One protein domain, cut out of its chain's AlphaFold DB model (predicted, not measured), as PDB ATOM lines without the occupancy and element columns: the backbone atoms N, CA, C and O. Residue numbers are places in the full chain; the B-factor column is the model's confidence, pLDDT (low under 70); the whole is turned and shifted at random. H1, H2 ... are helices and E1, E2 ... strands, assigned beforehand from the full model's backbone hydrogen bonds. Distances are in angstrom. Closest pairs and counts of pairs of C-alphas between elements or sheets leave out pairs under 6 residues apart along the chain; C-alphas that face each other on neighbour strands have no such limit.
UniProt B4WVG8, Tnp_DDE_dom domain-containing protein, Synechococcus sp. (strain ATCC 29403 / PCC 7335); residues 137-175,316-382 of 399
ATOM      1  N   TYR A 137     166.585 155.549 181.974       90.38
ATOM      2  CA  TYR A 137     165.798 156.759 181.927       90.38
ATOM      3  C   TYR A 137     165.193 156.940 180.536       90.38
ATOM      4  O   TYR A 137     165.844 156.782 179.502       90.38
ATOM      5  N   CYS A 138     163.924 157.324 180.510       89.38
ATOM      6  CA  CYS A 138     163.249 157.762 179.307       89.38
ATOM      7  C   CYS A 138     162.352 158.956 179.620       89.38
ATOM      8  O   CYS A 138     161.767 159.060 180.699       89.38
ATOM      9  N   ARG A 139     162.213 159.855 178.640       88.88
ATOM     10  CA  ARG A 139     161.255 160.959 178.673       88.88
ATOM     11  C   ARG A 139     160.433 160.965 177.396       88.88
ATOM     12  O   ARG A 139     160.980 161.021 176.298       88.88
ATOM     13  N   ARG A 140     159.110 160.971 177.535       82.88
ATOM     14  CA  ARG A 140     158.166 161.015 176.417       82.88
ATOM     15  C   ARG A 140     156.975 161.897 176.767       82.88
ATOM     16  O   ARG A 140     156.357 161.723 177.808       82.88
ATOM     17  N   GLN A 141     156.663 162.851 175.885       81.94
ATOM     18  CA  GLN A 141     155.503 163.751 176.016       81.94
ATOM     19  C   GLN A 141     155.396 164.423 177.401       81.94
ATOM     20  O   GLN A 141     154.328 164.497 177.996       81.94
ATOM     21  N   GLY A 142     156.528 164.889 177.938       85.88
ATOM     22  CA  GLY A 142     156.585 165.552 179.246       85.88
ATOM     23  C   GLY A 142     156.646 164.610 180.452       85.88
ATOM     24  O   GLY A 142     156.993 165.073 181.532       85.88
ATOM     25  N   ILE A 143     156.413 163.310 180.272       86.81
ATOM     26  CA  ILE A 143     156.514 162.292 181.324       86.81
ATOM     27  C   ILE A 143     157.910 161.676 181.284       86.81
ATOM     28  O   ILE A 143     158.379 161.292 180.213       86.81
ATOM     29  N   SER A 144     158.565 161.562 182.436       89.94
ATOM     30  CA  SER A 144     159.828 160.839 182.590       89.94
ATOM     31  C   SER A 144     159.688 159.655 183.542       89.94
ATOM     32  O   SER A 144     158.882 159.682 184.473       89.94
ATOM     33  N   TRP A 145     160.460 158.599 183.294       91.19
ATOM     34  CA  TRP A 145     160.538 157.420 184.155       91.19
ATOM     35  C   TRP A 145     161.891 156.723 184.000       91.19
ATOM     36  O   TRP A 145     162.554 156.881 182.977       91.19
ATOM     37  N   VAL A 146     162.267 155.931 185.004       92.25
ATOM     38  CA  VAL A 146     163.381 154.977 184.946       92.25
ATOM     39  C   VAL A 146     162.799 153.565 184.957       92.25
ATOM     40  O   VAL A 146     161.944 153.252 185.791       92.25
ATOM     41  N   GLY A 147     163.211 152.723 184.012       94.06
ATOM     42  CA  GLY A 147     162.784 151.327 183.948       94.06
ATOM     43  C   GLY A 147     162.793 150.770 182.532       94.06
ATOM     44  O   GLY A 147     163.756 150.942 181.788       94.06
ATOM     45  N   TYR A 148     161.688 150.118 182.172       95.00
ATOM     46  CA  TYR A 148     161.508 149.380 180.922       95.00
ATOM     47  C   TYR A 148     160.280 149.873 180.158       95.00
ATOM     48  O   TYR A 148     159.494 150.690 180.651       95.00
ATOM     49  N   ARG A 149     160.095 149.355 178.946       94.69
ATOM     50  CA  ARG A 149     158.916 149.588 178.113       94.69
ATOM     51  C   ARG A 149     158.230 148.266 177.801       94.69
ATOM     52  O   ARG A 149     158.885 147.305 177.409       94.69
ATOM     53  N   THR A 150     156.909 148.228 177.963       96.06
ATOM     54  CA  THR A 150     156.090 147.060 177.619       96.06
ATOM     55  C   THR A 150     155.323 147.325 176.334       96.06
ATOM     56  O   THR A 150     154.656 148.350 176.203       96.06
ATOM     57  N   HIS A 151     155.397 146.377 175.406       97.19
ATOM     58  CA  HIS A 151     154.662 146.371 174.150       97.19
ATOM     59  C   HIS A 151     153.641 145.234 174.192       97.19
ATOM     60  O   HIS A 151     153.974 144.122 174.608       97.19
ATOM     61  N   LEU A 152     152.406 145.517 173.782       97.44
ATOM     62  CA  LEU A 152     151.305 144.555 173.770       97.44
ATOM     63  C   LEU A 152     150.702 144.490 172.366       97.44
ATOM     64  O   LEU A 152     150.371 145.530 171.798       97.44
ATOM     65  N   SER A 153     150.505 143.278 171.858       97.25
ATOM     66  CA  SER A 153     149.674 143.005 170.681       97.25
ATOM     67  C   SER A 153     148.413 142.274 171.123       97.25
ATOM     68  O   SER A 153     148.493 141.350 171.934       97.25
ATOM     69  N   GLU A 154     147.257 142.676 170.596       96.38
ATOM     70  CA  GLU A 154     145.973 142.037 170.885       96.38
ATOM     71  C   GLU A 154     145.148 141.771 169.624       96.38
ATOM     72  O   GLU A 154     145.287 142.470 168.619       96.38
ATOM     73  N   THR A 155     144.237 140.801 169.699       95.44
ATOM     74  CA  THR A 155     143.209 140.604 168.675       95.44
ATOM     75  C   THR A 155     142.211 141.762 168.682       95.44
ATOM     76  O   THR A 155     141.823 142.285 169.731       95.44
ATOM     77  N   CYS A 156     141.762 142.170 167.493       93.25
ATOM     78  CA  CYS A 156     140.832 143.293 167.339       93.25
ATOM     79  C   CYS A 156     139.670 143.016 166.372       93.25
ATOM     80  O   CYS A 156     138.975 143.954 165.968       93.25
ATOM     81  N   ASP A 157     139.434 141.744 166.042       90.81
ATOM     82  CA  ASP A 157     138.341 141.330 165.168       90.81
ATOM     83  C   ASP A 157     136.967 141.706 165.727       90.81
ATOM     84  O   ASP A 157     136.752 141.928 166.926       90.81
ATOM     85  N   SER A 158     136.006 141.817 164.814       85.31
ATOM     86  CA  SER A 158     134.624 142.109 165.190       85.31
ATOM     87  C   SER A 158     134.016 140.899 165.895       85.31
ATOM     88  O   SER A 158     134.274 139.764 165.511       85.31
ATOM     89  N   ASN A 159     133.190 141.144 166.915       81.50
ATOM     90  CA  ASN A 159     132.469 140.107 167.666       81.50
ATOM     91  C   ASN A 159     133.350 139.030 168.325       81.50
ATOM     92  O   ASN A 159     132.861 137.948 168.629       81.50
ATOM     93  N   SER A 160     134.620 139.336 168.601       86.38
ATOM     94  CA  SER A 160     135.508 138.465 169.370       86.38
ATOM     95  C   SER A 160     135.943 139.099 170.694       86.38
ATOM     96  O   SER A 160     135.898 140.328 170.905       86.38
ATOM     97  N   VAL A 161     136.375 138.237 171.615       90.88
ATOM     98  CA  VAL A 161     137.136 138.646 172.795       90.88
ATOM     99  C   VAL A 161     138.501 139.185 172.347       90.88
ATOM    100  O   VAL A 161     139.157 138.614 171.477       90.88
ATOM    101  N   ARG A 162     138.920 140.322 172.920       91.62
ATOM    102  CA  ARG A 162     140.224 140.934 172.619       91.62
ATOM    103  C   ARG A 162     141.288 140.292 173.493       91.62
ATOM    104  O   ARG A 162     141.373 140.621 174.674       91.62
ATOM    105  N   LEU A 163     142.065 139.380 172.935       95.50
ATOM    106  CA  LEU A 163     143.098 138.650 173.661       95.50
ATOM    107  C   LEU A 163     144.464 139.200 173.302       95.50
ATOM    108  O   LEU A 163     144.761 139.422 172.132       95.50
ATOM    109  N   ILE A 164     145.301 139.385 174.312       97.62
ATOM    110  CA  ILE A 164     146.718 139.673 174.148       97.62
ATOM    111  C   ILE A 164     147.378 138.431 173.544       97.62
ATOM    112  O   ILE A 164     147.345 137.355 174.140       97.62
ATOM    113  N   THR A 165     147.969 138.585 172.363       97.25
ATOM    114  CA  THR A 165     148.664 137.528 171.607       97.25
ATOM    115  C   THR A 165     150.178 137.589 171.804       97.25
ATOM    116  O   THR A 165     150.886 136.580 171.700       97.25
ATOM    117  N   HIS A 166     150.702 138.769 172.139       98.12
ATOM    118  CA  HIS A 166     152.114 138.944 172.427       98.12
ATOM    119  C   HIS A 166     152.367 140.066 173.433       98.12
ATOM    120  O   HIS A 166     151.722 141.113 173.416       98.12
ATOM    121  N   VAL A 167     153.344 139.809 174.298       98.31
ATOM    122  CA  VAL A 167     153.939 140.759 175.229       98.31
ATOM    123  C   VAL A 167     155.426 140.805 174.914       98.31
ATOM    124  O   VAL A 167     156.054 139.754 174.805       98.31
ATOM    125  N   MET A 168     155.983 142.004 174.803       98.25
ATOM    126  CA  MET A 168     157.420 142.244 174.692       98.25
ATOM    127  C   MET A 168     157.830 143.281 175.733       98.25
ATOM    128  O   MET A 168     157.062 144.178 176.081       98.25
ATOM    129  N   THR A 169     159.035 143.144 176.276       97.75
ATOM    130  CA  THR A 169     159.596 144.084 177.250       97.75
ATOM    131  C   THR A 169     160.990 144.473 176.813       97.75
ATOM    132  O   THR A 169     161.794 143.597 176.510       97.75
ATOM    133  N   THR A 170     161.266 145.770 176.764       96.44
ATOM    134  CA  THR A 170     162.541 146.322 176.298       96.44
ATOM    135  C   THR A 170     163.112 147.321 177.290       96.44
ATOM    136  O   THR A 170     162.380 147.879 178.111       96.44
ATOM    137  N   ASP A 171     164.397 147.630 177.138       92.19
ATOM    138  CA  ASP A 171     164.986 148.901 177.578       92.19
ATOM    139  C   ASP A 171     164.041 150.078 177.238       92.19
ATOM    140  O   ASP A 171     163.421 150.114 176.164       92.19
ATOM    141  N   ALA A 172     163.896 151.039 178.157       91.44
ATOM    142  CA  ALA A 172     162.981 152.168 177.997       91.44
ATOM    143  C   ALA A 172     163.325 153.120 176.832       91.44
ATOM    144  O   ALA A 172     162.443 153.847 176.364       91.44
ATOM    145  N   ARG A 173     164.572 153.117 176.357       89.94
ATOM    146  CA  ARG A 173     165.105 153.904 175.235       89.94
ATOM    147  C   ARG A 173     164.932 153.205 173.892       89.94
ATOM    148  O   ARG A 173     165.043 153.870 172.861       89.94
ATOM    149  N   ARG A 174     164.648 151.893 173.878       91.69
ATOM    150  CA  ARG A 174     164.426 151.139 172.637       91.69
ATOM    151  C   ARG A 174     163.293 151.797 171.850       91.69
ATOM    152  O   ARG A 174     162.155 151.915 172.313       91.69
ATOM    153  N   HIS A 175     163.633 152.257 170.653       89.69
ATOM    154  CA  HIS A 175     162.691 152.930 169.776       89.69
ATOM    155  C   HIS A 175     161.661 151.930 169.231       89.69
ATOM    156  O   HIS A 175     162.028 150.854 168.771       89.69
ATOM    157  N   ARG A 316     151.775 154.785 149.317       90.50
ATOM    158  CA  ARG A 316     150.533 153.999 149.333       90.50
ATOM    159  C   ARG A 316     149.864 154.024 150.706       90.50
ATOM    160  O   ARG A 316     148.667 154.290 150.786       90.50
ATOM    161  N   ALA A 317     150.625 153.806 151.779       90.81
ATOM    162  CA  ALA A 317     150.108 153.853 153.145       90.81
ATOM    163  C   ALA A 317     149.494 155.227 153.472       90.81
ATOM    164  O   ALA A 317     148.380 155.303 153.994       90.81
ATOM    165  N   ARG A 318     150.170 156.318 153.084       90.00
ATOM    166  CA  ARG A 318     149.658 157.692 153.226       90.00
ATOM    167  C   ARG A 318     148.374 157.922 152.428       90.00
ATOM    168  O   ARG A 318     147.427 158.486 152.971       90.00
ATOM    169  N   ALA A 319     148.321 157.465 151.177       90.69
ATOM    170  CA  ALA A 319     147.136 157.598 150.332       90.69
ATOM    171  C   ALA A 319     145.928 156.866 150.936       90.69
ATOM    172  O   ALA A 319     144.856 157.456 151.062       90.69
ATOM    173  N   ILE A 320     146.109 155.624 151.401       90.38
ATOM    174  CA  ILE A 320     145.058 154.855 152.085       90.38
ATOM    175  C   ILE A 320     144.588 155.602 153.334       90.38
ATOM    176  O   ILE A 320     143.385 155.789 153.521       90.38
ATOM    177  N   GLN A 321     145.518 156.069 154.168       89.50
ATOM    178  CA  GLN A 321     145.213 156.782 155.408       89.50
ATOM    179  C   GLN A 321     144.463 158.105 155.176       89.50
ATOM    180  O   GLN A 321     143.655 158.502 156.016       89.50
ATOM    181  N   ALA A 322     144.702 158.786 154.054       90.25
ATOM    182  CA  ALA A 322     143.992 160.011 153.699       90.25
ATOM    183  C   ALA A 322     142.508 159.759 153.376       90.25
ATOM    184  O   ALA A 322     141.676 160.643 153.578       90.25
ATOM    185  N   THR A 323     142.148 158.551 152.928       94.56
ATOM    186  CA  THR A 323     140.753 158.207 152.621       94.56
ATOM    187  C   THR A 323     139.903 158.024 153.881       94.56
ATOM    188  O   THR A 323     140.359 157.508 154.904       94.56
ATOM    189  N   THR A 324     138.606 158.339 153.796       95.50
ATOM    190  CA  THR A 324     137.644 158.072 154.882       95.50
ATOM    191  C   THR A 324     137.589 156.586 155.254       95.50
ATOM    192  O   THR A 324     137.469 156.242 156.433       95.50
ATOM    193  N   ALA A 325     137.704 155.693 154.265       94.56
ATOM    194  CA  ALA A 325     137.725 154.250 154.478       94.56
ATOM    195  C   ALA A 325     138.958 153.817 155.288       94.56
ATOM    196  O   ALA A 325     138.814 153.106 156.285       94.56
ATOM    197  N   GLY A 326     140.148 154.310 154.930       93.06
ATOM    198  CA  GLY A 326     141.385 154.051 155.668       93.06
ATOM    199  C   GLY A 326     141.351 154.610 157.088       93.06
ATOM    200  O   GLY A 326     141.707 153.907 158.031       93.06
ATOM    201  N   GLN A 327     140.817 155.818 157.284       93.44
ATOM    202  CA  GLN A 327     140.615 156.379 158.624       93.44
ATOM    203  C   GLN A 327     139.665 155.519 159.465       93.44
ATOM    204  O   GLN A 327     139.944 155.250 160.633       93.44
ATOM    205  N   LYS A 328     138.549 155.051 158.887       93.06
ATOM    206  CA  LYS A 328     137.595 154.168 159.577       93.06
ATOM    207  C   LYS A 328     138.231 152.819 159.927       93.06
ATOM    208  O   LYS A 328     138.018 152.341 161.039       93.06
ATOM    209  N   ARG A 329     139.030 152.246 159.021       93.25
ATOM    210  CA  ARG A 329     139.814 151.018 159.238       93.25
ATOM    211  C   ARG A 329     140.803 151.200 160.395       93.25
ATOM    212  O   ARG A 329     140.790 150.409 161.334       93.25
ATOM    213  N   TYR A 330     141.565 152.295 160.400       94.56
ATOM    214  CA  TYR A 330     142.567 152.591 161.429       94.56
ATOM    215  C   TYR A 330     141.978 152.814 162.836       94.56
ATOM    216  O   TYR A 330     142.642 152.530 163.831       94.56
ATOM    217  N   ARG A 331     140.706 153.234 162.965       92.12
ATOM    218  CA  ARG A 331     140.047 153.402 164.283       92.12
ATOM    219  C   ARG A 331     140.070 152.139 165.152       92.12
ATOM    220  O   ARG A 331     139.971 152.269 166.370       92.12
ATOM    221  N   ARG A 332     140.234 150.940 164.571       91.44
ATOM    222  CA  ARG A 332     140.407 149.680 165.324       91.44
ATOM    223  C   ARG A 332     141.577 149.744 166.310       91.44
ATOM    224  O   ARG A 332     141.447 149.230 167.420       91.44
ATOM    225  N   ARG A 333     142.652 150.467 165.961       93.44
ATOM    226  CA  ARG A 333     143.844 150.670 166.799       93.44
ATOM    227  C   ARG A 333     143.472 151.177 168.187       93.44
ATOM    228  O   ARG A 333     144.017 150.689 169.171       93.44
ATOM    229  N   ALA A 334     142.503 152.086 168.309       89.19
ATOM    230  CA  ALA A 334     142.113 152.669 169.597       89.19
ATOM    231  C   ALA A 334     141.713 151.624 170.663       89.19
ATOM    232  O   ALA A 334     141.750 151.925 171.852       89.19
ATOM    233  N   GLY A 335     141.375 150.390 170.262       87.12
ATOM    234  CA  GLY A 335     141.076 149.291 171.177       87.12
ATOM    235  C   GLY A 335     142.170 149.000 172.210       87.12
ATOM    236  O   GLY A 335     141.836 148.899 173.391       87.12
ATOM    237  N   ILE A 336     143.447 148.977 171.798       92.31
ATOM    238  CA  ILE A 336     144.562 148.621 172.698       92.31
ATOM    239  C   ILE A 336     144.803 149.688 173.786       92.31
ATOM    240  O   ILE A 336     145.359 149.365 174.831       92.31
ATOM    241  N   GLU A 337     144.293 150.925 173.649       91.81
ATOM    242  CA  GLU A 337     144.344 151.905 174.756       91.81
ATOM    243  C   GLU A 337     143.549 151.426 175.976       91.81
ATOM    244  O   GLU A 337     143.992 151.585 177.111       91.81
ATOM    245  N   GLY A 338     142.392 150.790 175.754       90.56
ATOM    246  CA  GLY A 338     141.604 150.199 176.837       90.56
ATOM    247  C   GLY A 338     142.354 149.065 177.534       90.56
ATOM    248  O   GLY A 338     142.267 148.912 178.749       90.56
ATOM    249  N   THR A 339     143.152 148.315 176.778       92.81
ATOM    250  CA  THR A 339     143.995 147.224 177.281       92.81
ATOM    251  C   THR A 339     145.144 147.721 178.122       92.81
ATOM    252  O   THR A 339     145.357 147.220 179.225       92.81
ATOM    253  N   ILE A 340     145.833 148.755 177.648       94.12
ATOM    254  CA  ILE A 340     146.873 149.424 178.421       94.12
ATOM    255  C   ILE A 340     146.256 150.017 179.694       94.12
ATOM    256  O   ILE A 340     146.791 149.802 180.776       94.12
ATOM    257  N   ALA A 341     145.103 150.687 179.604       93.00
ATOM    258  CA  ALA A 341     144.420 151.253 180.765       93.00
ATOM    259  C   ALA A 341     144.033 150.183 181.805       93.00
ATOM    260  O   ALA A 341     144.296 150.378 182.990       93.00
ATOM    261  N   GLN A 342     143.479 149.045 181.374       93.50
ATOM    262  CA  GLN A 342     143.148 147.915 182.250       93.50
ATOM    263  C   GLN A 342     144.407 147.329 182.905       93.50
ATOM    264  O   GLN A 342     144.446 147.147 184.119       93.50
ATOM    265  N   GLY A 343     145.471 147.098 182.127       95.31
ATOM    266  CA  GLY A 343     146.745 146.599 182.648       95.31
ATOM    267  C   GLY A 343     147.369 147.543 183.680       95.31
ATOM    268  O   GLY A 343     147.865 147.104 184.717       95.31
ATOM    269  N   VAL A 344     147.310 148.852 183.435       94.50
ATOM    270  CA  VAL A 344     147.820 149.865 184.366       94.50
ATOM    271  C   VAL A 344     146.966 149.956 185.627       94.50
ATOM    272  O   VAL A 344     147.522 149.935 186.722       94.50
ATOM    273  N   GLY A 345     145.644 150.065 185.478       93.12
ATOM    274  CA  GLY A 345     144.722 150.326 186.582       93.12
ATOM    275  C   GLY A 345     144.481 149.121 187.489       93.12
ATOM    276  O   GLY A 345     144.434 149.284 188.703       93.12
ATOM    277  N   SER A 346     144.369 147.920 186.915       93.12
ATOM    278  CA  SER A 346     143.964 146.716 187.654       93.12
ATOM    279  C   SER A 346     145.118 145.752 187.939       93.12
ATOM    280  O   SER A 346     145.055 145.012 188.915       93.12
ATOM    281  N   TYR A 347     146.184 145.768 187.131       94.25
ATOM    282  CA  TYR A 347     147.265 144.769 187.208       94.25
ATOM    283  C   TYR A 347     148.652 145.360 187.497       94.25
ATOM    284  O   TYR A 347     149.636 144.628 187.592       94.25
ATOM    285  N   GLY A 348     148.756 146.680 187.673       93.31
ATOM    286  CA  GLY A 348     150.007 147.332 188.057       93.31
ATOM    287  C   GLY A 348     151.095 147.298 186.980       93.31
ATOM    288  O   GLY A 348     152.275 147.309 187.322       93.31
ATOM    289  N   LEU A 349     150.721 147.307 185.693       94.19
ATOM    290  CA  LEU A 349     151.647 147.222 184.547       94.19
ATOM    291  C   LEU A 349     152.764 148.290 184.554       94.19
ATOM    292  O   LEU A 349     153.824 148.086 183.975       94.19
ATOM    293  N   ARG A 350     152.559 149.431 185.229       91.69
ATOM    294  CA  ARG A 350     153.560 150.511 185.367       91.69
ATOM    295  C   ARG A 350     154.596 150.293 186.472       91.69
ATOM    296  O   ARG A 350     155.461 151.145 186.655       91.69
ATOM    297  N   ARG A 351     154.514 149.205 187.239       91.00
ATOM    298  CA  ARG A 351     155.425 148.940 188.356       91.00
ATOM    299  C   ARG A 351     156.154 147.627 188.131       91.00
ATOM    300  O   ARG A 351     155.554 146.571 188.301       91.00
ATOM    301  N   SER A 352     157.454 147.690 187.848       91.44
ATOM    302  CA  SER A 352     158.288 146.495 187.973       91.44
ATOM    303  C   SER A 352     158.499 146.162 189.451       91.44
ATOM    304  O   SER A 352     158.860 147.037 190.249       91.44
ATOM    305  N   ARG A 353     158.189 144.919 189.824       91.56
ATOM    306  CA  ARG A 353     158.391 144.360 191.169       91.56
ATOM    307  C   ARG A 353     159.715 143.612 191.282       91.56
ATOM    308  O   ARG A 353     160.157 143.362 192.397       91.56
ATOM    309  N   TYR A 354     160.315 143.277 190.147       92.12
ATOM    310  CA  TYR A 354     161.558 142.531 190.055       92.12
ATOM    311  C   TYR A 354     162.635 143.381 189.386       92.12
ATOM    312  O   TYR A 354     162.329 144.311 188.642       92.12
ATOM    313  N   ILE A 355     163.885 143.042 189.673       93.06
ATOM    314  CA  ILE A 355     165.073 143.680 189.105       93.06
ATOM    315  C   ILE A 355     165.446 142.971 187.801       93.06
ATOM    316  O   ILE A 355     165.381 141.738 187.736       93.06
ATOM    317  N   GLY A 356     165.824 143.740 186.782       95.12
ATOM    318  CA  GLY A 356     166.263 143.214 185.491       95.12
ATOM    319  C   GLY A 356     165.128 143.041 184.476       95.12
ATOM    320  O   GLY A 356     163.960 142.768 184.805       95.12
ATOM    321  N   GLN A 357     165.475 143.172 183.196       96.19
ATOM    322  CA  GLN A 357     164.553 143.132 182.065       96.19
ATOM    323  C   GLN A 357     163.891 141.761 181.956       96.19
ATOM    324  O   GLN A 357     162.686 141.689 181.721       96.19
ATOM    325  N   ALA A 358     164.640 140.675 182.165       97.31
ATOM    326  CA  ALA A 358     164.124 139.311 182.051       97.31
ATOM    327  C   ALA A 358     163.023 139.013 183.086       97.31
ATOM    328  O   ALA A 358     161.942 138.530 182.738       97.31
ATOM    329  N   LYS A 359     163.240 139.369 184.359       97.44
ATOM    330  CA  LYS A 359     162.228 139.182 185.414       97.44
ATOM    331  C   LYS A 359     161.044 140.136 185.225       97.44
ATOM    332  O   LYS A 359     159.892 139.739 185.403       97.44
ATOM    333  N   THR A 360     161.305 141.370 184.785       97.06
ATOM    334  CA  THR A 360     160.247 142.319 184.405       97.06
ATOM    335  C   THR A 360     159.409 141.782 183.238       97.06
ATOM    336  O   THR A 360     158.184 141.910 183.236       97.06
ATOM    337  N   HIS A 361     160.043 141.137 182.259       97.88
ATOM    338  CA  HIS A 361     159.362 140.516 181.134       97.88
ATOM    339  C   HIS A 361     158.432 139.392 181.591       97.88
ATOM    340  O   HIS A 361     157.261 139.386 181.210       97.88
ATOM    341  N   LEU A 362     158.905 138.508 182.476       98.00
ATOM    342  CA  LEU A 362     158.075 137.465 183.079       98.00
ATOM    343  C   LEU A 362     156.851 138.054 183.797       98.00
ATOM    344  O   LEU A 362     155.729 137.591 183.584       98.00
ATOM    345  N   GLN A 363     157.037 139.122 184.579       97.19
ATOM    346  CA  GLN A 363     155.923 139.831 185.209       97.19
ATOM    347  C   GLN A 363     154.925 140.363 184.167       97.19
ATOM    348  O   GLN A 363     153.717 140.193 184.325       97.19
ATOM    349  N   ASN A 364     155.405 140.993 183.095       97.69
ATOM    350  CA  ASN A 364     154.547 141.526 182.037       97.69
ATOM    351  C   ASN A 364     153.774 140.421 181.301       97.69
ATOM    352  O   ASN A 364     152.607 140.620 180.962       97.69
ATOM    353  N   MET A 365     154.384 139.251 181.087       97.75
ATOM    354  CA  MET A 365     153.687 138.083 180.543       97.75
ATOM    355  C   MET A 365     152.573 137.606 181.480       97.75
ATOM    356  O   MET A 365     151.457 137.369 181.019       97.75
ATOM    357  N   ALA A 366     152.838 137.533 182.790       97.88
ATOM    358  CA  ALA A 366     151.833 137.161 183.785       97.88
ATOM    359  C   ALA A 366     150.656 138.153 183.813       97.88
ATOM    360  O   ALA A 366     149.499 137.737 183.859       97.88
ATOM    361  N   VAL A 367     150.930 139.458 183.698       97.75
ATOM    362  CA  VAL A 367     149.886 140.487 183.548       97.75
ATOM    363  C   VAL A 367     149.069 140.265 182.271       97.75
ATOM    364  O   VAL A 367     147.840 140.319 182.318       97.75
ATOM    365  N   GLY A 368     149.720 139.977 181.140       97.69
ATOM    366  CA  GLY A 368     149.038 139.672 179.880       97.69
ATOM    367  C   GLY A 368     148.118 138.449 179.975       97.69
ATOM    368  O   GLY A 368     146.976 138.495 179.518       97.69
ATOM    369  N   ALA A 369     148.579 137.377 180.623       98.00
ATOM    370  CA  ALA A 369     147.778 136.179 180.862       98.00
ATOM    371  C   ALA A 369     146.578 136.459 181.781       98.00
ATOM    372  O   ALA A 369     145.457 136.057 181.470       98.00
ATOM    373  N   ALA A 370     146.783 137.202 182.872       97.75
ATOM    374  CA  ALA A 370     145.715 137.565 183.800       97.75
ATOM    375  C   ALA A 370     144.636 138.438 183.133       97.75
ATOM    376  O   ALA A 370     143.444 138.209 183.343       97.75
ATOM    377  N   LEU A 371     145.041 139.380 182.271       96.56
ATOM    378  CA  LEU A 371     144.127 140.165 181.436       96.56
ATOM    379  C   LEU A 371     143.305 139.274 180.498       96.56
ATOM    380  O   LEU A 371     142.101 139.476 180.363       96.56
ATOM    381  N   ASN A 372     143.932 138.283 179.859       97.19
ATOM    382  CA  ASN A 372     143.215 137.342 178.996       97.19
ATOM    383  C   ASN A 372     142.175 136.529 179.774       97.19
ATOM    384  O   ASN A 372     141.050 136.392 179.297       97.19
ATOM    385  N   ILE A 373     142.513 136.039 180.972       97.19
ATOM    386  CA  ILE A 373     141.589 135.276 181.828       97.19
ATOM    387  C   ILE A 373     140.381 136.128 182.228       97.19
ATOM    388  O   ILE A 373     139.246 135.700 182.030       97.19
ATOM    389  N   ASP A 374     140.604 137.349 182.720       95.12
ATOM    390  CA  ASP A 374     139.522 138.271 183.100       95.12
ATOM    391  C   ASP A 374     138.606 138.596 181.910       95.12
ATOM    392  O   ASP A 374     137.378 138.590 182.004       95.12
ATOM    393  N   ARG A 375     139.186 138.804 180.724       94.12
ATOM    394  CA  ARG A 375     138.411 139.075 179.505       94.12
ATOM    395  C   ARG A 375     137.609 137.877 179.026       94.12
ATOM    396  O   ARG A 375     136.483 138.069 178.574       94.12
ATOM    397  N   LEU A 376     138.171 136.673 179.103       95.94
ATOM    398  CA  LEU A 376     137.459 135.439 178.774       95.94
ATOM    399  C   LEU A 376     136.303 135.209 179.743       95.94
ATOM    400  O   LEU A 376     135.193 134.937 179.301       95.94
ATOM    401  N   PHE A 377     136.538 135.396 181.043       95.94
ATOM    402  CA  PHE A 377     135.492 135.298 182.053       95.94
ATOM    403  C   PHE A 377     134.340 136.267 181.758       95.94
ATOM    404  O   PHE A 377     133.197 135.839 181.609       95.94
ATOM    405  N   ASN A 378     134.642 137.554 181.567       93.88
ATOM    406  CA  ASN A 378     133.637 138.567 181.232       93.88
ATOM    407  C   ASN A 378     132.896 138.252 179.923       93.88
ATOM    408  O   ASN A 378     131.684 138.445 179.838       93.88
ATOM    409  N   TRP A 379     133.601 137.730 178.915       93.38
ATOM    410  CA  TRP A 379     133.000 137.300 177.654       93.38
ATOM    411  C   TRP A 379     131.989 136.165 177.854       93.38
ATOM    412  O   TRP A 379     130.863 136.266 177.369       93.38
ATOM    413  N   PHE A 380     132.352 135.121 178.604       94.88
ATOM    414  CA  PHE A 380     131.453 133.998 178.887       94.88
ATOM    415  C   PHE A 380     130.252 134.393 179.756       94.88
ATOM    416  O   PHE A 380     129.188 133.799 179.622       94.88
ATOM    417  N   GLN A 381     130.393 135.424 180.593       96.06
ATOM    418  CA  GLN A 381     129.298 135.993 181.388       96.06
ATOM    419  C   GLN A 381     128.433 137.004 180.613       96.06
ATOM    420  O   GLN A 381     127.524 137.605 181.181       96.06
ATOM    421  N   GLY A 382     128.712 137.244 179.325       92.25
ATOM    422  CA  GLY A 382     127.975 138.222 178.520       92.25
ATOM    423  C   GLY A 382     128.164 139.673 178.980       92.25
ATOM    424  O   GLY A 382     127.360 140.540 178.631       92.25
TER     425      GLY A 382
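This is residues 137 to 175 and 316 to 382 of the 399 residues of the protein "Tnp_DDE_dom domain-containing protein" of Synechococcus sp. (strain ATCC 29403 / PCC 7335) (UniProt B4WVG8). A long antiparallel ribbon of two strands, E2 and E3, has the long helix H3 packed along it, and a second long helix, H2, meets the middle part of H3 with its last residues at a wide angle and runs away to the small helix H1, which makes a corner at its other end. E2 bends sharply near its start, where the short strand E1 pairs with it. The 106 printed residues hold three named strands and three named helices, in the order E1, E2, E3, H1, H2, H3; the sheet runs E1, E2, E3, antiparallel throughout, and the class is mixed, helices and strands. The whole is loose, with a radius of gyration of the C-alphas of 16.1 A, and only just flat, spanning 45 by 38 by 21 A.

E1, residues 137 to 140, and E2, residues 143 to 154, form a hairpin, with N 138 and O 145 2.9 A apart, within hydrogen-bond range. E2 bends by 107 degrees at residue 146, and its residues 148 to 154 form a second hairpin with E3, residues 164 to 171, where N 151 and O 168 are 2.8 A apart, within hydrogen-bond range. The three strands are a meander, each the antiparallel neighbour of the one before. H1, residues 316 to 322, is not on the sheet. It touches H2, residues 324 to 347, only at the corner, and only just, with 3 pairs of C-alphas within 8 A; the closest are those of Ile 320 and Gly 326, 5.2 A. H2 is on the sheet, at a height over the sheet of 9.6 A, and lies over E2. H3, residues 357 to 380, is on the sheet at a height of 9.4 A, over E2 and E3, and runs along the strands, at 23 degrees to E3 on the local plane. The closest C-alphas of E3 and H3 are those of Thr 169 and His 361, 5.3 A. H2 and H3 touch through residues 342 to 347 and 367 to 371, closest at the C-alphas of Tyr 347 and Val 367, 6.2 A; their lines stand at 73 degrees, only just about perpendicular. H1 and H3 are apart. In H1 and H3 every O i to N i+4 pair is within hydrogen-bond range, in H2 12 of 20.

E1 begins at C-alpha 137, (165.798, 156.759, 181.927). E2 is 25.1 A long and E3 20.8 A. H2 is 36.3 A long, from C-alpha 324 at (137.644, 158.072, 154.882). H3 is 34.5 A long and ends at C-alpha 380, (131.453, 133.998, 178.887).

The C-alphas farthest apart are those of Thr 323 and Ile 355, 46.2 A. Residues 176 to 315 are not printed, and C-alphas 175 and 316 are 23.8 A apart across the cut. Of the links that are printed whole, none is long. The mean pLDDT of the printed part is 93.3, and no printed residue is under 70.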